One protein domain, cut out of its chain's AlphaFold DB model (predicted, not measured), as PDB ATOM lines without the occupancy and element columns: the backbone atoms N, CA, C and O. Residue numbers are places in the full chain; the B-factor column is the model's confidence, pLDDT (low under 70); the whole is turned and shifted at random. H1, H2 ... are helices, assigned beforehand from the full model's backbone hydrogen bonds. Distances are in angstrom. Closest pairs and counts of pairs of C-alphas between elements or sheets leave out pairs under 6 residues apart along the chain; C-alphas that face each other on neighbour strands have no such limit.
ATOM      1  N   PRO A   2     243.388 205.254 160.944       23.53
ATOM      2  CA  PRO A   2     243.954 206.593 161.063       23.53
ATOM      3  C   PRO A   2     243.665 207.100 162.485       23.53
ATOM      4  O   PRO A   2     242.504 207.224 162.874       23.53
ATOM      5  N   GLY A   3     244.708 207.272 163.300       34.84
ATOM      6  CA  GLY A   3     244.587 207.689 164.705       34.84
ATOM      7  C   GLY A   3     245.698 207.192 165.638       34.84
ATOM      8  O   GLY A   3     245.880 207.769 166.702       34.84
ATOM      9  N   LEU A   4     246.458 206.161 165.241       40.03
ATOM     10  CA  LEU A   4     247.626 205.664 165.993       40.03
ATOM     11  C   LEU A   4     248.938 206.380 165.631       40.03
ATOM     12  O   LEU A   4     249.886 206.336 166.414       40.03
ATOM     13  N   ASP A   5     248.977 207.062 164.486       46.84
ATOM     14  CA  ASP A   5     250.227 207.552 163.901       46.84
ATOM     15  C   ASP A   5     250.927 208.611 164.761       46.84
ATOM     16  O   ASP A   5     252.146 208.671 164.753       46.84
ATOM     17  N   TYR A   6     250.209 209.401 165.569       51.22
ATOM     18  CA  TYR A   6     250.831 210.458 166.384       51.22
ATOM     19  C   TYR A   6     251.646 209.934 167.575       51.22
ATOM     20  O   TYR A   6     252.656 210.535 167.928       51.22
ATOM     21  N   PHE A   7     251.244 208.812 168.185       53.38
ATOM     22  CA  PHE A   7     252.029 208.170 169.253       53.38
ATOM     23  C   PHE A   7     253.188 207.344 168.677       53.38
ATOM     24  O   PHE A   7     254.246 207.193 169.287       53.38
ATOM     25  N   GLN A   8     252.992 206.810 167.470       55.47
ATOM     26  CA  GLN A   8     253.975 205.982 166.769       55.47
ATOM     27  C   GLN A   8     254.973 206.804 165.945       55.47
ATOM     28  O   GLN A   8     256.061 206.322 165.632       55.47
ATOM     29  N   HIS A   9     254.662 208.061 165.654       65.12
ATOM     30  CA  HIS A   9     255.516 208.999 164.937       65.12
ATOM     31  C   HIS A   9     255.383 210.387 165.576       65.12
ATOM     32  O   HIS A   9     254.740 211.271 165.000       65.12
ATOM     33  N   PRO A  10     255.955 210.584 166.779       70.44
ATOM     34  CA  PRO A  10     255.951 211.882 167.419       70.44
ATOM     35  C   PRO A  10     256.630 212.906 166.506       70.44
ATOM     36  O   PRO A  10     257.580 212.572 165.786       70.44
ATOM     37  N   PRO A  11     256.148 214.159 166.514       73.44
ATOM     38  CA  PRO A  11     256.565 215.172 165.556       73.44
ATOM     39  C   PRO A  11     258.078 215.398 165.549       73.44
ATOM     40  O   PRO A  11     258.625 215.614 164.477       73.44
ATOM     41  N   GLY A  12     258.766 215.268 166.690       76.62
ATOM     42  CA  GLY A  12     260.218 215.463 166.784       76.62
ATOM     43  C   GLY A  12     261.083 214.420 166.082       76.62
ATOM     44  O   GLY A  12     262.259 214.686 165.838       76.62
ATOM     45  N   LEU A  13     260.517 213.264 165.727       75.50
ATOM     46  CA  LEU A  13     261.185 212.246 164.910       75.50
ATOM     47  C   LEU A  13     260.920 212.423 163.409       75.50
ATOM     48  O   LEU A  13     261.435 211.656 162.597       75.50
ATOM     49  N   GLY A  14     260.094 213.403 163.034       70.56
ATOM     50  CA  GLY A  14     259.924 213.810 161.645       70.56
ATOM     51  C   GLY A  14     261.169 214.515 161.092       70.56
ATOM     52  O   GLY A  14     262.044 214.929 161.857       70.56
ATOM     53  N   PRO A  15     261.265 214.666 159.763       64.75
ATOM     54  CA  PRO A  15     262.333 215.447 159.155       64.75
ATOM     55  C   PRO A  15     262.168 216.932 159.516       64.75
ATOM     56  O   PRO A  15     261.128 217.530 159.249       64.75
ATOM     57  N   PHE A  16     263.204 217.528 160.109       66.00
ATOM     58  CA  PHE A  16     263.310 218.976 160.308       66.00
ATOM     59  C   PHE A  16     264.391 219.524 159.393       66.00
ATOM     60  O   PHE A  16     265.503 219.002 159.354       66.00
ATOM     61  N   SER A  17     264.075 220.603 158.682       63.25
ATOM     62  CA  SER A  17     265.065 221.313 157.873       63.25
ATOM     63  C   SER A  17     266.054 222.096 158.742       63.25
ATOM     64  O   SER A  17     267.224 222.201 158.388       63.25
ATOM     65  N   MET A  18     265.594 222.606 159.891       67.75
ATOM     66  CA  MET A  18     266.400 223.320 160.879       67.75
ATOM     67  C   MET A  18     266.195 222.693 162.259       67.75
ATOM     68  O   MET A  18     265.089 222.666 162.795       67.75
ATOM     69  N   GLU A  19     267.276 222.206 162.866       75.62
ATOM     70  CA  GLU A  19     267.209 221.527 164.166       75.62
ATOM     71  C   GLU A  19     266.784 222.480 165.303       75.62
ATOM     72  O   GLU A  19     266.176 222.052 166.282       75.62
ATOM     73  N   SER A  20     267.038 223.788 165.158       76.50
ATOM     74  CA  SER A  20     266.594 224.828 166.099       76.50
ATOM     75  C   SER A  20     265.072 224.922 166.230       76.50
ATOM     76  O   SER A  20     264.572 225.264 167.305       76.50
ATOM     77  N   ASP A  21     264.328 224.577 165.177       77.38
ATOM     78  CA  ASP A  21     262.867 224.718 165.140       77.38
ATOM     79  C   ASP A  21     262.174 223.710 166.055       77.38
ATOM     80  O   ASP A  21     261.071 223.958 166.545       77.38
ATOM     81  N   LYS A  22     262.843 222.597 166.367       80.69
ATOM     82  CA  LYS A  22     262.348 221.594 167.314       80.69
ATOM     83  C   LYS A  22     262.033 222.194 168.679       80.69
ATOM     84  O   LYS A  22     261.002 221.863 169.260       80.69
ATOM     85  N   GLY A  23     262.862 223.127 169.154       79.12
ATOM     86  CA  GLY A  23     262.627 223.831 170.415       79.12
ATOM     87  C   GLY A  23     261.364 224.697 170.380       79.12
ATOM     88  O   GLY A  23     260.594 224.697 171.341       79.12
ATOM     89  N   LEU A  24     261.113 225.375 169.255       76.88
ATOM     90  CA  LEU A  24     259.909 226.187 169.047       76.88
ATOM     91  C   LEU A  24     258.659 225.302 168.977       76.88
ATOM     92  O   LEU A  24     257.664 225.575 169.649       76.88
ATOM     93  N   VAL A  25     258.728 224.204 168.220       78.69
ATOM     94  CA  VAL A  25     257.640 223.222 168.115       78.69
ATOM     95  C   VAL A  25     257.349 222.583 169.473       78.69
ATOM     96  O   VAL A  25     256.180 222.421 169.826       78.69
ATOM     97  N   ARG A  26     258.380 222.277 170.273       81.94
ATOM     98  CA  ARG A  26     258.207 221.779 171.643       81.94
ATOM     99  C   ARG A  26     257.434 222.763 172.505       81.94
ATOM    100  O   ARG A  26     256.447 222.365 173.111       81.94
ATOM    101  N   GLU A  27     257.852 224.027 172.545       79.25
ATOM    102  CA  GLU A  27     257.192 225.055 173.361       79.25
ATOM    103  C   GLU A  27     255.710 225.219 172.981       79.25
ATOM    104  O   GLU A  27     254.835 225.313 173.849       79.25
ATOM    105  N   LEU A  28     255.421 225.185 171.680       75.81
ATOM    106  CA  LEU A  28     254.070 225.193 171.126       75.81
ATOM    107  C   LEU A  28     253.251 224.004 171.630       75.81
ATOM    108  O   LEU A  28     252.191 224.201 172.234       75.81
ATOM    109  N   LEU A  29     253.727 222.778 171.405       77.69
ATOM    110  CA  LEU A  29     252.987 221.567 171.762       77.69
ATOM    111  C   LEU A  29     252.813 221.444 173.276       77.69
ATOM    112  O   LEU A  29     251.737 221.066 173.742       77.69
ATOM    113  N   GLU A  30     253.823 221.831 174.049       81.06
ATOM    114  CA  GLU A  30     253.768 221.854 175.506       81.06
ATOM    115  C   GLU A  30     252.689 222.821 176.002       81.06
ATOM    116  O   GLU A  30     251.849 222.441 176.818       81.06
ATOM    117  N   GLY A  31     252.599 224.023 175.425       76.94
ATOM    118  CA  GLY A  31     251.519 224.963 175.723       76.94
ATOM    119  C   GLY A  31     250.120 224.429 175.384       76.94
ATOM    120  O   GLY A  31     249.168 224.686 176.124       76.94
ATOM    121  N   VAL A  32     249.972 223.678 174.287       77.50
ATOM    122  CA  VAL A  32     248.693 223.045 173.909       77.50
ATOM    123  C   VAL A  32     248.305 221.957 174.908       77.50
ATOM    124  O   VAL A  32     247.167 221.938 175.382       77.50
ATOM    125  N   VAL A  33     249.246 221.078 175.251       81.19
ATOM    126  CA  VAL A  33     249.008 219.977 176.189       81.19
ATOM    127  C   VAL A  33     248.645 220.512 177.571       81.19
ATOM    128  O   VAL A  33     247.667 220.053 178.152       81.19
ATOM    129  N   LEU A  34     249.352 221.526 178.070       81.94
ATOM    130  CA  LEU A  34     249.076 222.128 179.378       81.94
ATOM    131  C   LEU A  34     247.667 222.708 179.484       81.94
ATOM    132  O   LEU A  34     246.953 222.404 180.435       81.94
ATOM    133  N   ARG A  35     247.219 223.459 178.475       73.69
ATOM    134  CA  ARG A  35     245.845 223.983 178.443       73.69
ATOM    135  C   ARG A  35     244.805 222.871 178.404       73.69
ATOM    136  O   ARG A  35     243.746 222.975 179.020       73.69
ATOM    137  N   GLN A  36     245.096 221.795 177.677       78.75
ATOM    138  CA  GLN A  36     244.204 220.647 177.645       78.75
ATOM    139  C   GLN A  36     244.149 219.948 179.009       78.75
ATOM    140  O   GLN A  36     243.068 219.535 179.422       78.75
ATOM    141  N   LEU A  37     245.268 219.861 179.729       83.56
ATOM    142  CA  LEU A  37     245.310 219.335 181.092       83.56
ATOM    143  C   LEU A  37     244.472 220.184 182.055       83.56
ATOM    144  O   LEU A  37     243.645 219.624 182.771       83.56
ATOM    145  N   GLU A  38     244.604 221.512 182.019       81.81
ATOM    146  CA  GLU A  38     243.765 222.436 182.805       81.81
ATOM    147  C   GLU A  38     242.276 222.217 182.511       81.81
ATOM    148  O   GLU A  38     241.474 221.996 183.417       81.81
ATOM    149  N   LYS A  39     241.908 222.162 181.226       78.19
ATOM    150  CA  LYS A  39     240.527 221.916 180.793       78.19
ATOM    151  C   LYS A  39     239.986 220.569 181.280       78.19
ATOM    152  O   LYS A  39     238.794 220.459 181.570       78.19
ATOM    153  N   LEU A  40     240.820 219.530 181.319       81.00
ATOM    154  CA  LEU A  40     240.430 218.211 181.821       81.00
ATOM    155  C   LEU A  40     240.229 218.228 183.340       81.00
ATOM    156  O   LEU A  40     239.256 217.635 183.812       81.00
ATOM    157  N   LEU A  41     241.080 218.945 184.079       83.38
ATOM    158  CA  LEU A  41     240.928 219.153 185.522       83.38
ATOM    159  C   LEU A  41     239.647 219.929 185.850       83.38
ATOM    160  O   LEU A  41     238.863 219.470 186.677       83.38
ATOM    161  N   ASP A  42     239.365 221.022 185.137       80.56
ATOM    162  CA  ASP A  42     238.132 221.809 185.300       80.56
ATOM    163  C   ASP A  42     236.862 220.984 185.034       80.56
ATOM    164  O   ASP A  42     235.798 221.233 185.604       80.56
ATOM    165  N   GLN A  43     236.958 219.992 184.145       81.38
ATOM    166  CA  GLN A  43     235.872 219.057 183.839       81.38
ATOM    167  C   GLN A  43     235.793 217.874 184.812       81.38
ATOM    168  O   GLN A  43     234.865 217.072 184.693       81.38
ATOM    169  N   GLY A  44     236.756 217.721 185.725       81.81
ATOM    170  CA  GLY A  44     236.868 216.561 186.609       81.81
ATOM    171  C   GLY A  44     237.205 215.250 185.884       81.81
ATOM    172  O   GLY A  44     236.967 214.171 186.424       81.81
ATOM    173  N   LYS A  45     237.741 215.305 184.658       83.56
ATOM    174  CA  LYS A  45     238.097 214.119 183.856       83.56
ATOM    175  C   LYS A  45     239.497 213.619 184.206       83.56
ATOM    176  O   LYS A  45     240.441 213.765 183.429       83.56
ATOM    177  N   LEU A  46     239.617 213.023 185.391       85.38
ATOM    178  CA  LEU A  46     240.901 212.619 185.971       85.38
ATOM    179  C   LEU A  46     241.640 211.558 185.150       85.38
ATOM    180  O   LEU A  46     242.848 211.671 184.973       85.38
ATOM    181  N   HIS A  47     240.927 210.570 184.606       86.75
ATOM    182  CA  HIS A  47     241.533 209.515 183.786       86.75
ATOM    183  C   HIS A  47     242.223 210.075 182.533       86.75
ATOM    184  O   HIS A  47     243.416 209.872 182.323       86.75
ATOM    185  N   HIS A  48     241.510 210.888 181.744       85.69
ATOM    186  CA  HIS A  48     242.083 211.561 180.574       85.69
ATOM    187  C   HIS A  48     243.238 212.497 180.938       85.69
ATOM    188  O   HIS A  48     244.183 212.612 180.161       85.69
ATOM    189  N   TYR A  49     243.171 213.165 182.096       87.75
ATOM    190  CA  TYR A  49     244.264 213.996 182.603       87.75
ATOM    191  C   TYR A  49     245.517 213.153 182.881       87.75
ATOM    192  O   TYR A  49     246.583 213.473 182.358       87.75
ATOM    193  N   ARG A  50     245.389 212.051 183.634       89.88
ATOM    194  CA  ARG A  50     246.494 211.126 183.955       89.88
ATOM    195  C   ARG A  50     247.119 210.548 182.691       89.88
ATOM    196  O   ARG A  50     248.330 210.610 182.518       89.88
ATOM    197  N   MET A  51     246.291 210.094 181.757       87.00
ATOM    198  CA  MET A  51     246.773 209.546 180.495       87.00
ATOM    199  C   MET A  51     247.518 210.594 179.655       87.00
ATOM    200  O   MET A  51     248.620 210.334 179.175       87.00
ATOM    201  N   LEU A  52     246.971 211.805 179.511       86.19
ATOM    202  CA  LEU A  52     247.651 212.876 178.777       86.19
ATOM    203  C   LEU A  52     248.958 213.300 179.463       86.19
ATOM    204  O   LEU A  52     249.919 213.608 178.764       86.19
ATOM    205  N   MET A  53     249.014 213.277 180.799       87.31
ATOM    206  CA  MET A  53     250.236 213.499 181.580       87.31
ATOM    207  C   MET A  53     251.297 212.439 181.298       87.31
ATOM    208  O   MET A  53     252.438 212.801 181.010       87.31
ATOM    209  N   SER A  54     250.913 211.162 181.323       88.56
ATOM    210  CA  SER A  54     251.804 210.034 181.039       88.56
ATOM    211  C   SER A  54     252.349 210.088 179.610       88.56
ATOM    212  O   SER A  54     253.521 209.826 179.374       88.56
ATOM    213  N   LEU A  55     251.527 210.489 178.639       84.75
ATOM    214  CA  LEU A  55     251.913 210.520 177.226       84.75
ATOM    215  C   LEU A  55     252.825 211.697 176.845       84.75
ATOM    216  O   LEU A  55     253.331 211.712 175.725       84.75
ATOM    217  N   ARG A  56     253.055 212.678 177.729       83.62
ATOM    218  CA  ARG A  56     253.854 213.882 177.414       83.62
ATOM    219  C   ARG A  56     255.250 213.556 176.896       83.62
ATOM    220  O   ARG A  56     255.660 214.126 175.890       83.62
ATOM    221  N   GLU A  57     255.950 212.639 177.559       77.62
ATOM    222  CA  GLU A  57     257.317 212.263 177.178       77.62
ATOM    223  C   GLU A  57     257.352 211.648 175.774       77.62
ATOM    224  O   GLU A  57     258.173 212.035 174.947       77.62
ATOM    225  N   ALA A  58     256.396 210.764 175.467       77.69
ATOM    226  CA  ALA A  58     256.266 210.171 174.139       77.69
ATOM    227  C   ALA A  58     255.876 211.211 173.072       77.69
ATOM    228  O   ALA A  58     256.384 211.176 171.957       77.69
ATOM    229  N   LEU A  59     254.997 212.165 173.402       78.44
ATOM    230  CA  LEU A  59     254.540 213.208 172.475       78.44
ATOM    231  C   LEU A  59     255.644 214.205 172.096       78.44
ATOM    232  O   LEU A  59     255.623 214.734 170.982       78.44
ATOM    233  N   PHE A  60     256.584 214.482 173.003       81.12
ATOM    234  CA  PHE A  60     257.667 215.452 172.785       81.12
ATOM    235  C   PHE A  60     258.999 214.817 172.383       81.12
ATOM    236  O   PHE A  60     260.015 215.513 172.274       81.12
ATOM    237  N   GLU A  61     259.008 213.508 172.147       79.88
ATOM    238  CA  GLU A  61     260.194 212.778 171.736       79.88
ATOM    239  C   GLU A  61     260.814 213.387 170.468       79.88
ATOM    240  O   GLU A  61     260.126 213.723 169.500       79.88
ATOM    241  N   GLY A  62     262.137 213.555 170.487       79.88
ATOM    242  CA  GLY A  62     262.903 214.118 169.377       79.88
ATOM    243  C   GLY A  62     262.870 215.646 169.263       79.88
ATOM    244  O   GLY A  62     263.622 216.177 168.455       79.88
ATOM    245  N   LEU A  63     262.080 216.369 170.073       79.06
ATOM    246  CA  LEU A  63     261.966 217.837 169.996       79.06
ATOM    247  C   LEU A  63     262.996 218.622 170.847       79.06
ATOM    248  O   LEU A  63     262.880 219.838 171.001       79.06
ATOM    249  N   GLY A  64     264.018 217.955 171.399       71.38
ATOM    250  CA  GLY A  64     265.070 218.587 172.214       71.38
ATOM    251  C   GLY A  64     264.590 219.083 173.586       71.38
ATOM    252  O   GLY A  64     263.427 218.917 173.942       71.38
ATOM    253  N   ASN A  65     265.477 219.678 174.392       63.78
ATOM    254  CA  ASN A  65     265.160 220.148 175.749       63.78
ATOM    255  C   ASN A  65     264.599 221.581 175.717       63.78
ATOM    256  O   ASN A  65     265.354 222.549 175.697       63.78
ATOM    257  N   GLY A  66     263.272 221.713 175.693       58.53
ATOM    258  CA  GLY A  66     262.578 223.000 175.823       58.53
ATOM    259  C   GLY A  66     262.489 223.478 177.276       58.53
ATOM    260  O   GLY A  66     262.878 222.767 178.206       58.53
ATOM    261  N   ARG A  67     261.943 224.683 177.493       55.44
ATOM    262  CA  ARG A  67     261.564 225.140 178.840       55.44
ATOM    263  C   ARG A  67     260.529 224.174 179.412       55.44
ATOM    264  O   ARG A  67     259.404 224.161 178.937       55.44
ATOM    265  N   HIS A  68     260.907 223.409 180.434       57.66
ATOM    266  CA  HIS A  68     259.991 222.505 181.122       57.66
ATOM    267  C   HIS A  68     258.917 223.334 181.832       57.66
ATOM    268  O   HIS A  68     259.185 223.987 182.845       57.66
ATOM    269  N   LEU A  69     257.717 223.371 181.266       61.44
ATOM    270  CA  LEU A  69     256.580 224.023 181.894       61.44
ATOM    271  C   LEU A  69     255.918 222.993 182.813       61.44
ATOM    272  O   LEU A  69     255.457 221.927 182.379       61.44
ATOM    273  N   GLU A  70     255.908 223.305 184.110       64.19
ATOM    274  CA  GLU A  70     255.279 222.440 185.101       64.19
ATOM    275  C   GLU A  70     253.770 222.353 184.839       64.19
ATOM    276  O   GLU A  70     253.112 223.382 184.661       64.19
ATOM    277  N   PRO A  71     253.207 221.136 184.790       64.31
ATOM    278  CA  PRO A  71     251.785 220.959 184.585       64.31
ATOM    279  C   PRO A  71     250.975 221.421 185.793       64.31
ATOM    280  O   PRO A  71     251.482 221.407 186.920       64.31
ATOM    281  N   PRO A  72     249.705 221.806 185.570       64.44
ATOM    282  CA  PRO A  72     248.812 222.195 186.650       64.44
ATOM    283  C   PRO A  72     248.708 221.050 187.657       64.44
ATOM    284  O   PRO A  72     248.394 219.916 187.304       64.44
ATOM    285  N   SER A  73     249.008 221.345 188.918       62.81
ATOM    286  CA  SER A  73     248.961 220.344 189.975       62.81
ATOM    287  C   SER A  73     247.535 220.189 190.495       62.81
ATOM    288  O   SER A  73     246.900 221.166 190.896       62.81
TER     289      SER A  73
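What this domain is: This is residues 2 to 73 of the 704 residues of the protein "Hypothetical protein" of Polarella glacialis (UniProt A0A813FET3). A long helix, H2, and a shorter one, H3, fold back on each other as a helical hairpin, and a short H4 carries the chain on from H3 beside H2. A long loop, residues 9 to 20, swings from the short first helix H1 to the first end of H2, and an unnamed tail after H4, residues 60 to 73, folds back along H2; the four helices hold 39 of the 72 printed residues. The printed part has 72 residues with four named helices, in the order H1, H2, H3, H4, and no named strand; its class is all helix. It is compact, with a radius of gyration of the C-alphas of 12.9 A, and flat in outline, spanning 40 by 30 by 14 A.

Where its parts are: Find C-alpha 21 at (262.867, 224.718, 165.140); from there H2, residues 21 to 42, runs 32.0 A to C-alpha 42 at (238.132, 221.809, 185.300). Go on to Leu 46, where H3 begins; it takes residues 46 to 54 and is 12.2 A long. Next look at H4, residues 56 to 59, whose last C-alpha is at (254.540, 213.208, 172.475). Turn back to the early residues for H1, residues 5 to 8, which begins with C-alpha 5 at (250.227, 207.552, 163.901). H1 and H4 each measure 5.0 A from first to last C-alpha.

How they stand to each other: Start at H2 and H3, a hairpin of two helices that touch and run opposite ways at a shallow tilt of 17 degrees. Their closest C-alphas are those of Leu 37 and Tyr 49, 5.6 A apart, and H2 touches H3 with residues 33 to 41 alone. From H3, pass to H4: the two meet only through their link. H2 and H4 are close but not clearly touching, the closest C-alphas being those of Val 33 and Arg 56, 7.9 A apart. H1 and H4 only just touch, with 3 pairs of C-alphas within 8 A; the closest are those of Phe 7 and Leu 59, 6.5 A apart. H1 is apart from H2 and from H3. In H2 and H3 every O i to N i+4 pair is within hydrogen-bond range, while H1 and H4 are too short for such a pair.

The domain as a whole: Look for the two C-alphas farthest apart at Ser 17 and Gly 44, 40.5 A from each other. The printed part, residues 2 to 73, has no cut. The link from H1 to H2 is long, with 12 residues, while the links from H2 to H3 and from H3 to H4 are tight. After H4, residues 60 to 73 hold no named element. The mean pLDDT of the printed part is 73.3, and confidence is low, under 70, in residues 2 to 9, 15 to 18 and 65 to 73.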